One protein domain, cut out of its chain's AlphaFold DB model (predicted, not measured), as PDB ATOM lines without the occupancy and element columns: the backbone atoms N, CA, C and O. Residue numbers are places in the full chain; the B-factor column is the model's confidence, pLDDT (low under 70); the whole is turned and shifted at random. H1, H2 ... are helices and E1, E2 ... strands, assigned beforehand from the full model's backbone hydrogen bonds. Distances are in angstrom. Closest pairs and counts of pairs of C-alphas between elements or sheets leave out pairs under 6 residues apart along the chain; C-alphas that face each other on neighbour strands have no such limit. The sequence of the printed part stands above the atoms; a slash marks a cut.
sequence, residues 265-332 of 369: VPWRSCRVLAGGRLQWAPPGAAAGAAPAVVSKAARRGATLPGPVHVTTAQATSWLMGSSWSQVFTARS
ATOM      1  N   VAL A 265     -29.259  34.515  -3.359       83.69
ATOM      2  CA  VAL A 265     -29.320  35.965  -3.109       83.69
ATOM      3  C   VAL A 265     -28.089  36.727  -3.624       83.69
ATOM      4  O   VAL A 265     -28.312  37.790  -4.196       83.69
ATOM      5  N   PRO A 266     -26.841  36.227  -3.538       82.44
ATOM      6  CA  PRO A 266     -25.668  36.917  -4.086       82.44
ATOM      7  C   PRO A 266     -25.706  37.175  -5.596       82.44
ATOM      8  O   PRO A 266     -25.074  38.109  -6.084       82.44
ATOM      9  N   TRP A 267     -26.462  36.359  -6.332       81.44
ATOM     10  CA  TRP A 267     -26.636  36.505  -7.778       81.44
ATOM     11  C   TRP A 267     -27.944  37.218  -8.139       81.44
ATOM     12  O   TRP A 267     -28.053  37.807  -9.208       81.44
ATOM     13  N   ARG A 268     -28.938  37.225  -7.239       82.62
ATOM     14  CA  ARG A 268     -30.196  37.979  -7.417       82.62
ATOM     15  C   ARG A 268     -30.096  39.429  -6.971       82.62
ATOM     16  O   ARG A 268     -30.786  40.288  -7.515       82.62
ATOM     17  N   SER A 269     -29.311  39.685  -5.932       83.62
ATOM     18  CA  SER A 269     -29.210  40.990  -5.309       83.62
ATOM     19  C   SER A 269     -27.917  41.678  -5.690       83.62
ATOM     20  O   SER A 269     -26.820  41.210  -5.397       83.62
ATOM     21  N   CYS A 270     -28.083  42.865  -6.258       85.88
ATOM     22  CA  CYS A 270     -27.002  43.809  -6.488       85.88
ATOM     23  C   CYS A 270     -26.718  44.680  -5.254       85.88
ATOM     24  O   CYS A 270     -26.029  45.692  -5.360       85.88
ATOM     25  N   ARG A 271     -27.293  44.334  -4.094       90.44
ATOM     26  CA  ARG A 271     -27.095  45.046  -2.836       90.44
ATOM     27  C   ARG A 271     -26.260  44.245  -1.871       90.44
ATOM     28  O   ARG A 271     -26.557  43.089  -1.573       90.44
ATOM     29  N   VAL A 272     -25.262  44.928  -1.334       91.12
ATOM     30  CA  VAL A 272     -24.344  44.408  -0.340       91.12
ATOM     31  C   VAL A 272     -24.298  45.359   0.842       91.12
ATOM     32  O   VAL A 272     -24.217  46.571   0.679       91.12
ATOM     33  N   LEU A 273     -24.318  44.805   2.042       88.44
ATOM     34  CA  LEU A 273     -23.991  45.502   3.267       88.44
ATOM     35  C   LEU A 273     -22.508  45.296   3.580       88.44
ATOM     36  O   LEU A 273     -22.088  44.176   3.865       88.44
ATOM     37  N   ALA A 274     -21.732  46.375   3.563       88.69
ATOM     38  CA  ALA A 274     -20.318  46.366   3.916       88.69
ATOM     39  C   ALA A 274     -20.013  47.538   4.857       88.69
ATOM     40  O   ALA A 274     -20.404  48.675   4.596       88.69
ATOM     41  N   GLY A 275     -19.358  47.263   5.990       86.12
ATOM     42  CA  GLY A 275     -18.999  48.301   6.967       86.12
ATOM     43  C   GLY A 275     -20.201  49.088   7.510       86.12
ATOM     44  O   GLY A 275     -20.113  50.297   7.699       86.12
ATOM     45  N   GLY A 276     -21.354  48.430   7.682       86.62
ATOM     46  CA  GLY A 276     -22.589  49.075   8.146       86.62
ATOM     47  C   GLY A 276     -23.284  49.963   7.107       86.62
ATOM     48  O   GLY A 276     -24.285  50.594   7.438       86.62
ATOM     49  N   ARG A 277     -22.792  50.003   5.862       90.12
ATOM     50  CA  ARG A 277     -23.372  50.781   4.762       90.12
ATOM     51  C   ARG A 277     -23.902  49.879   3.660       90.12
ATOM     52  O   ARG A 277     -23.261  48.899   3.281       90.12
ATOM     53  N   LEU A 278     -25.055  50.251   3.120       93.00
ATOM     54  CA  LEU A 278     -25.620  49.606   1.946       93.00
ATOM     55  C   LEU A 278     -24.910  50.114   0.683       93.00
ATOM     56  O   LEU A 278     -24.833  51.314   0.442       93.00
ATOM     57  N   GLN A 279     -24.395  49.201  -0.129       94.44
ATOM     58  CA  GLN A 279     -23.625  49.483  -1.335       94.44
ATOM     59  C   GLN A 279     -24.165  48.678  -2.514       94.44
ATOM     60  O   GLN A 279     -24.816  47.643  -2.345       94.44
ATOM     61  N   TRP A 280     -23.921  49.184  -3.719       93.38
ATOM     62  CA  TRP A 280     -24.188  48.454  -4.951       93.38
ATOM     63  C   TRP A 280     -22.983  47.591  -5.306       93.38
ATOM     64  O   TRP A 280     -21.862  48.093  -5.344       93.38
ATOM     65  N   ALA A 281     -23.215  46.316  -5.588       91.19
ATOM     66  CA  ALA A 281     -22.181  45.384  -6.009       91.19
ATOM     67  C   ALA A 281     -22.645  44.610  -7.250       91.19
ATOM     68  O   ALA A 281     -23.833  44.284  -7.347       91.19
ATOM     69  N   PRO A 282     -21.734  44.300  -8.192       83.94
ATOM     70  CA  PRO A 282     -22.055  43.413  -9.299       83.94
ATOM     71  C   PRO A 282     -22.514  42.046  -8.769       83.94
ATOM     72  O   PRO A 282     -21.992  41.586  -7.743       83.94
ATOM     73  N   PRO A 283     -23.448  41.371  -9.458       77.12
ATOM     74  CA  PRO A 283     -23.777  39.981  -9.161       77.12
ATOM     75  C   PRO A 283     -22.504  39.127  -9.109       77.12
ATOM     76  O   PRO A 283     -21.628  39.257  -9.959       77.12
ATOM     77  N   GLY A 284     -22.379  38.274  -8.091       69.06
ATOM     78  CA  GLY A 284     -21.250  37.342  -7.975       69.06
ATOM     79  C   GLY A 284     -19.909  37.933  -7.512       69.06
ATOM     80  O   GLY A 284     -19.019  37.156  -7.177       69.06
ATOM     81  N   ALA A 285     -19.763  39.259  -7.381       67.88
ATOM     82  CA  ALA A 285     -18.494  39.895  -6.987       67.88
ATOM     83  C   ALA A 285     -18.002  39.535  -5.565       67.88
ATOM     84  O   ALA A 285     -16.853  39.803  -5.226       67.88
ATOM     85  N   ALA A 286     -18.855  38.935  -4.727       55.97
ATOM     86  CA  ALA A 286     -18.540  38.607  -3.338       55.97
ATOM     87  C   ALA A 286     -19.109  37.251  -2.873       55.97
ATOM     88  O   ALA A 286     -19.420  37.082  -1.694       55.97
ATOM     89  N   ALA A 287     -19.215  36.253  -3.759       56.31
ATOM     90  CA  ALA A 287     -19.722  34.909  -3.428       56.31
ATOM     91  C   ALA A 287     -18.853  34.102  -2.416       56.31
ATOM     92  O   ALA A 287     -18.997  32.888  -2.307       56.31
ATOM     93  N   GLY A 288     -17.956  34.752  -1.666       51.62
ATOM     94  CA  GLY A 288     -16.973  34.121  -0.782       51.62
ATOM     95  C   GLY A 288     -17.388  33.919   0.683       51.62
ATOM     96  O   GLY A 288     -16.680  33.213   1.394       51.62
ATOM     97  N   ALA A 289     -18.501  34.486   1.173       52.47
ATOM     98  CA  ALA A 289     -18.906  34.332   2.579       52.47
ATOM     99  C   ALA A 289     -20.370  33.890   2.739       52.47
ATOM    100  O   ALA A 289     -21.302  34.551   2.282       52.47
ATOM    101  N   ALA A 290     -20.582  32.761   3.423       54.97
ATOM    102  CA  ALA A 290     -21.906  32.176   3.613       54.97
ATOM    103  C   ALA A 290     -22.791  33.019   4.565       54.97
ATOM    104  O   ALA A 290     -22.353  33.372   5.666       54.97
ATOM    105  N   PRO A 291     -24.078  33.252   4.231       55.69
ATOM    106  CA  PRO A 291     -25.001  34.069   5.033       55.69
ATOM    107  C   PRO A 291     -25.243  33.536   6.459       55.69
ATOM    108  O   PRO A 291     -25.619  34.293   7.351       55.69
ATOM    109  N   ALA A 292     -24.989  32.251   6.722       56.50
ATOM    110  CA  ALA A 292     -25.127  31.663   8.057       56.50
ATOM    111  C   ALA A 292     -24.102  32.209   9.075       56.50
ATOM    112  O   ALA A 292     -24.433  32.400  10.248       56.50
ATOM    113  N   VAL A 293     -22.873  32.496   8.631       59.91
ATOM    114  CA  VAL A 293     -21.808  33.058   9.486       59.91
ATOM    115  C   VAL A 293     -22.157  34.493   9.881       59.91
ATOM    116  O   VAL A 293     -21.996  34.892  11.034       59.91
ATOM    117  N   VAL A 294     -22.737  35.229   8.936       59.09
ATOM    118  CA  VAL A 294     -23.198  36.608   9.099       59.09
ATOM    119  C   VAL A 294     -24.321  36.708  10.125       59.09
ATOM    120  O   VAL A 294     -24.222  37.512  11.046       59.09
ATOM    121  N   SER A 295     -25.364  35.879  10.023       60.19
ATOM    122  CA  SER A 295     -26.492  35.918  10.967       60.19
ATOM    123  C   SER A 295     -26.048  35.649  12.408       60.19
ATOM    124  O   SER A 295     -26.569  36.250  13.347       60.19
ATOM    125  N   LYS A 296     -25.058  34.767  12.599       65.69
ATOM    126  CA  LYS A 296     -24.494  34.470  13.923       65.69
ATOM    127  C   LYS A 296     -23.625  35.617  14.451       65.69
ATOM    128  O   LYS A 296     -23.703  35.916  15.639       65.69
ATOM    129  N   ALA A 297     -22.844  36.265  13.586       65.56
ATOM    130  CA  ALA A 297     -22.055  37.448  13.934       65.56
ATOM    131  C   ALA A 297     -22.952  38.649  14.287       65.56
ATOM    132  O   ALA A 297     -22.764  39.263  15.335       65.56
ATOM    133  N   ALA A 298     -23.991  38.905  13.485       62.41
ATOM    134  CA  ALA A 298     -24.958  39.981  13.700       62.41
ATOM    135  C   ALA A 298     -25.696  39.844  15.042       62.41
ATOM    136  O   ALA A 298     -25.836  40.824  15.768       62.41
ATOM    137  N   ARG A 299     -26.103  38.624  15.426       66.25
ATOM    138  CA  ARG A 299     -26.718  38.360  16.745       66.25
ATOM    139  C   ARG A 299     -25.781  38.635  17.921       66.25
ATOM    140  O   ARG A 299     -26.258  38.880  19.020       66.25
ATOM    141  N   ARG A 300     -24.467  38.567  17.706       72.38
ATOM    142  CA  ARG A 300     -23.443  38.795  18.736       72.38
ATOM    143  C   ARG A 300     -22.919  40.233  18.749       72.38
ATOM    144  O   ARG A 300     -21.964  40.501  19.467       72.38
ATOM    145  N   GLY A 301     -23.488  41.129  17.938       66.94
ATOM    146  CA  GLY A 301     -22.984  42.496  17.779       66.94
ATOM    147  C   GLY A 301     -21.578  42.568  17.171       66.94
ATOM    148  O   GLY A 301     -20.932  43.608  17.244       66.94
ATOM    149  N   ALA A 302     -21.084  41.474  16.584       71.69
ATOM    150  CA  ALA A 302     -19.753  41.430  15.999       71.69
ATOM    151  C   ALA A 302     -19.746  42.128  14.634       71.69
ATOM    152  O   ALA A 302     -20.695  42.010  13.852       71.69
ATOM    153  N   THR A 303     -18.645  42.815  14.324       70.44
ATOM    154  CA  THR A 303     -18.386  43.352  12.985       70.44
ATOM    155  C   THR A 303     -18.493  42.236  11.953       70.44
ATOM    156  O   THR A 303     -17.878  41.178  12.101       70.44
ATOM    157  N   LEU A 304     -19.299  42.464  10.916       68.94
ATOM    158  CA  LEU A 304     -19.521  41.476   9.867       68.94
ATOM    159  C   LEU A 304     -18.187  41.167   9.166       68.94
ATOM    160  O   LEU A 304     -17.508  42.106   8.752       68.94
ATOM    161  N   PRO A 305     -17.810  39.886   9.002       69.50
ATOM    162  CA  PRO A 305     -16.503  39.490   8.466       69.50
ATOM    163  C   PRO A 305     -16.344  39.741   6.955       69.50
ATOM    164  O   PRO A 305     -15.411  39.238   6.339       69.50
ATOM    165  N   GLY A 306     -17.254  40.494   6.337       81.00
ATOM    166  CA  GLY A 306     -17.215  40.798   4.917       81.00
ATOM    167  C   GLY A 306     -18.522  41.390   4.384       81.00
ATOM    168  O   GLY A 306     -19.471  41.595   5.147       81.00
ATOM    169  N   PRO A 307     -18.565  41.670   3.072       84.88
ATOM    170  CA  PRO A 307     -19.772  42.079   2.364       84.88
ATOM    171  C   PRO A 307     -20.884  41.029   2.483       84.88
ATOM    172  O   PRO A 307     -20.666  39.842   2.249       84.88
ATOM    173  N   VAL A 308     -22.099  41.474   2.802       86.62
ATOM    174  CA  VAL A 308     -23.277  40.608   2.930       86.62
ATOM    175  C   VAL A 308     -24.324  40.996   1.908       86.62
ATOM    176  O   VAL A 308     -24.856  42.100   1.963       86.62
ATOM    177  N   HIS A 309     -24.684  40.083   1.013       87.56
ATOM    178  CA  HIS A 309     -25.779  40.338   0.083       87.56
ATOM    179  C   HIS A 309     -27.127  40.377   0.809       87.56
ATOM    180  O   HIS A 309     -27.456  39.469   1.576       87.56
ATOM    181  N   VAL A 310     -27.915  41.416   0.544       89.25
ATOM    182  CA  VAL A 310     -29.229  41.634   1.172       89.25
ATOM    183  C   VAL A 310     -30.327  41.644   0.124       89.25
ATOM    184  O   VAL A 310     -30.112  42.103  -0.991       89.25
ATOM    185  N   THR A 311     -31.514  41.137   0.439       89.81
ATOM    186  CA  THR A 311     -32.665  41.241  -0.474       89.81
ATOM    187  C   THR A 311     -33.197  42.675  -0.538       89.81
ATOM    188  O   THR A 311     -32.913  43.479   0.346       89.81
ATOM    189  N   THR A 312     -34.029  42.986  -1.538       89.56
ATOM    190  CA  THR A 312     -34.742  44.274  -1.620       89.56
ATOM    191  C   THR A 312     -35.498  44.586  -0.327       89.56
ATOM    192  O   THR A 312     -35.258  45.626   0.266       89.56
ATOM    193  N   ALA A 313     -36.281  43.639   0.198       89.38
ATOM    194  CA  ALA A 313     -37.001  43.831   1.458       89.38
ATOM    195  C   ALA A 313     -36.070  44.104   2.659       89.38
ATOM    196  O   ALA A 313     -36.397  44.904   3.532       89.38
ATOM    197  N   GLN A 314     -34.895  43.465   2.708       91.12
ATOM    198  CA  GLN A 314     -33.901  43.708   3.761       91.12
ATOM    199  C   GLN A 314     -33.235  45.082   3.617       91.12
ATOM    200  O   GLN A 314     -33.028  45.766   4.617       91.12
ATOM    201  N   ALA A 315     -32.926  45.495   2.384       91.31
ATOM    202  CA  ALA A 315     -32.421  46.829   2.078       91.31
ATOM    203  C   ALA A 315     -33.439  47.906   2.478       91.31
ATOM    204  O   ALA A 315     -33.081  48.844   3.186       91.31
ATOM    205  N   THR A 316     -34.710  47.734   2.106       90.56
ATOM    206  CA  THR A 316     -35.802  48.635   2.490       90.56
ATOM    207  C   THR A 316     -35.972  48.687   4.004       90.56
ATOM    208  O   THR A 316     -35.968  49.773   4.565       90.56
ATOM    209  N   SER A 317     -36.049  47.544   4.693       90.88
ATOM    210  CA  SER A 317     -36.171  47.515   6.159       90.88
ATOM    211  C   SER A 317     -35.027  48.274   6.841       90.88
ATOM    212  O   SER A 317     -35.268  49.053   7.758       90.88
ATOM    213  N   TRP A 318     -33.794  48.137   6.348       92.06
ATOM    214  CA  TRP A 318     -32.675  48.909   6.880       92.06
ATOM    215  C   TRP A 318     -32.773  50.417   6.622       92.06
ATOM    216  O   TRP A 318     -32.434  51.215   7.504       92.06
ATOM    217  N   LEU A 319     -33.219  50.808   5.423       90.75
ATOM    218  CA  LEU A 319     -33.479  52.208   5.083       90.75
ATOM    219  C   LEU A 319     -34.544  52.795   6.016       90.75
ATOM    220  O   LEU A 319     -34.373  53.899   6.524       90.75
ATOM    221  N   MET A 320     -35.572  52.010   6.331       89.12
ATOM    222  CA  MET A 320     -36.667  52.344   7.244       89.12
ATOM    223  C   MET A 320     -36.280  52.268   8.736       89.12
ATOM    224  O   MET A 320     -37.128  52.065   9.599       89.12
ATOM    225  N   GLY A 321     -34.989  52.393   9.053       87.75
ATOM    226  CA  GLY A 321     -34.509  52.529  10.426       87.75
ATOM    227  C   GLY A 321     -34.296  51.212  11.173       87.75
ATOM    228  O   GLY A 321     -33.556  51.216  12.162       87.75
ATOM    229  N   SER A 322     -34.804  50.073  10.679       87.06
ATOM    230  CA  SER A 322     -34.632  48.780  11.356       87.06
ATOM    231  C   SER A 322     -33.156  48.477  11.612       87.06
ATOM    232  O   SER A 322     -32.276  48.731  10.777       87.06
ATOM    233  N   SER A 323     -32.870  47.942  12.796       83.06
ATOM    234  CA  SER A 323     -31.517  47.505  13.140       83.06
ATOM    235  C   SER A 323     -31.146  46.248  12.351       83.06
ATOM    236  O   SER A 323     -32.000  45.444  11.972       83.06
ATOM    237  N   TRP A 324     -29.853  46.034  12.105       76.31
ATOM    238  CA  TRP A 324     -29.415  44.867  11.335       76.31
ATOM    239  C   TRP A 324     -29.790  43.540  11.989       76.31
ATOM    240  O   TRP A 324     -30.136  42.592  11.288       76.31
ATOM    241  N   SER A 325     -29.769  43.473  13.321       77.38
ATOM    242  CA  SER A 325     -30.235  42.295  14.046       77.38
ATOM    243  C   SER A 325     -31.682  41.970  13.670       77.38
ATOM    244  O   SER A 325     -31.944  40.826  13.311       77.38
ATOM    245  N   GLN A 326     -32.576  42.965  13.624       81.44
ATOM    246  CA  GLN A 326     -33.977  42.799  13.212       81.44
ATOM    247  C   GLN A 326     -34.118  42.362  11.746       81.44
ATOM    248  O   GLN A 326     -34.870  41.433  11.451       81.44
ATOM    249  N   VAL A 327     -33.346  42.963  10.831       79.50
ATOM    250  CA  VAL A 327     -33.391  42.650   9.386       79.50
ATOM    251  C   VAL A 327     -33.092  41.167   9.104       79.50
ATOM    252  O   VAL A 327     -33.668  40.568   8.190       79.50
ATOM    253  N   PHE A 328     -32.201  40.549   9.886       78.12
ATOM    254  CA  PHE A 328     -31.833  39.139   9.722       78.12
ATOM    255  C   PHE A 328     -32.602  38.177  10.640       78.12
ATOM    256  O   PHE A 328     -32.644  36.982  10.341       78.12
ATOM    257  N   THR A 329     -33.230  38.643  11.726       74.94
ATOM    258  CA  THR A 329     -34.037  37.788  12.619       74.94
ATOM    259  C   THR A 329     -35.495  37.672  12.190       74.94
ATOM    260  O   THR A 329     -36.070  36.594  12.347       74.94
ATOM    261  N   ALA A 330     -36.079  38.710  11.580       61.31
ATOM    262  CA  ALA A 330     -37.500  38.746  11.215       61.31
ATOM    263  C   ALA A 330     -37.936  37.601  10.276       61.31
ATOM    264  O   ALA A 330     -39.098  37.194  10.257       61.31
ATOM    265  N   ARG A 331     -36.999  37.020   9.516       55.50
ATOM    266  CA  ARG A 331     -37.291  35.952   8.549       55.50
ATOM    267  C   ARG A 331     -37.298  34.539   9.144       55.50
ATOM    268  O   ARG A 331     -37.730  33.613   8.469       55.50
ATOM    269  N   SER A 332     -36.852  34.350  10.388       49.59
ATOM    270  CA  SER A 332     -36.902  33.027  11.031       49.59
ATOM    271  C   SER A 332     -38.310  32.626  11.493       49.59
ATOM    272  O   SER A 332     -38.539  31.438  11.677       49.59
TER     273      SER A 332
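AT A GLANCE: This is residues 265 to 332 of the 369 residues of the protein "F-box domain-containing protein" of Scenedesmus sp. NREL 46B-D3 (UniProt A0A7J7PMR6). Look for a small hairpin of strands, E1 and E2, widened by residues 308 to 309 pairing antiparallel with E1; H3 is near it, and H4 packs on both H3 and H2. The 68 printed residues, with H1 E1 E2 H2 H3 H4 in order, are mixed, antiparallel in the sheet, compact with a radius of gyration of the C-alphas of 10.9 A, and span 26 by 23 by 22 A.

IN THESE COORDINATES: Find C-alpha 265 at (-29.320, 35.965, -3.109), where H1 runs to 268, 4.8 A. E1 is 271 to 274, 9.7 A; E2 277 to 280, 10.0 A; H2 291 to 299, 12.6 A; H3 312 to 319, 10.5 A; H4 324 to 332, 14.0 A, ending at (-36.902, 33.027, 11.031).

HOW THE PARTS SIT: In the E1 and E2 hairpin, N 272 and O 279 are 2.9 A apart. The closest C-alphas of E1 and H3, Arg 271 and Ala 315, are 7.5 A apart. H3 and H4, a helical hairpin, touch at Gln 314 and Val 327, C-alphas 5.7 A apart, at 37 degrees, only just steep. H4 touches H2 at Ser 325 and Ala 298, C-alphas 5.8 A apart. H1 and H2 are apart. H2 and H3 have every O i to N i+4 pair within hydrogen-bond range, H4 3 of 5; H1 is too short.

THE WHOLE: C-alphas 282 and 300, the farthest apart, are 28.4 A apart. The printed part has no cut; the link H2 to H3 is long. Residues 284 to 299, 301, 304 to 305 and 330 to 332 have pLDDT under 70.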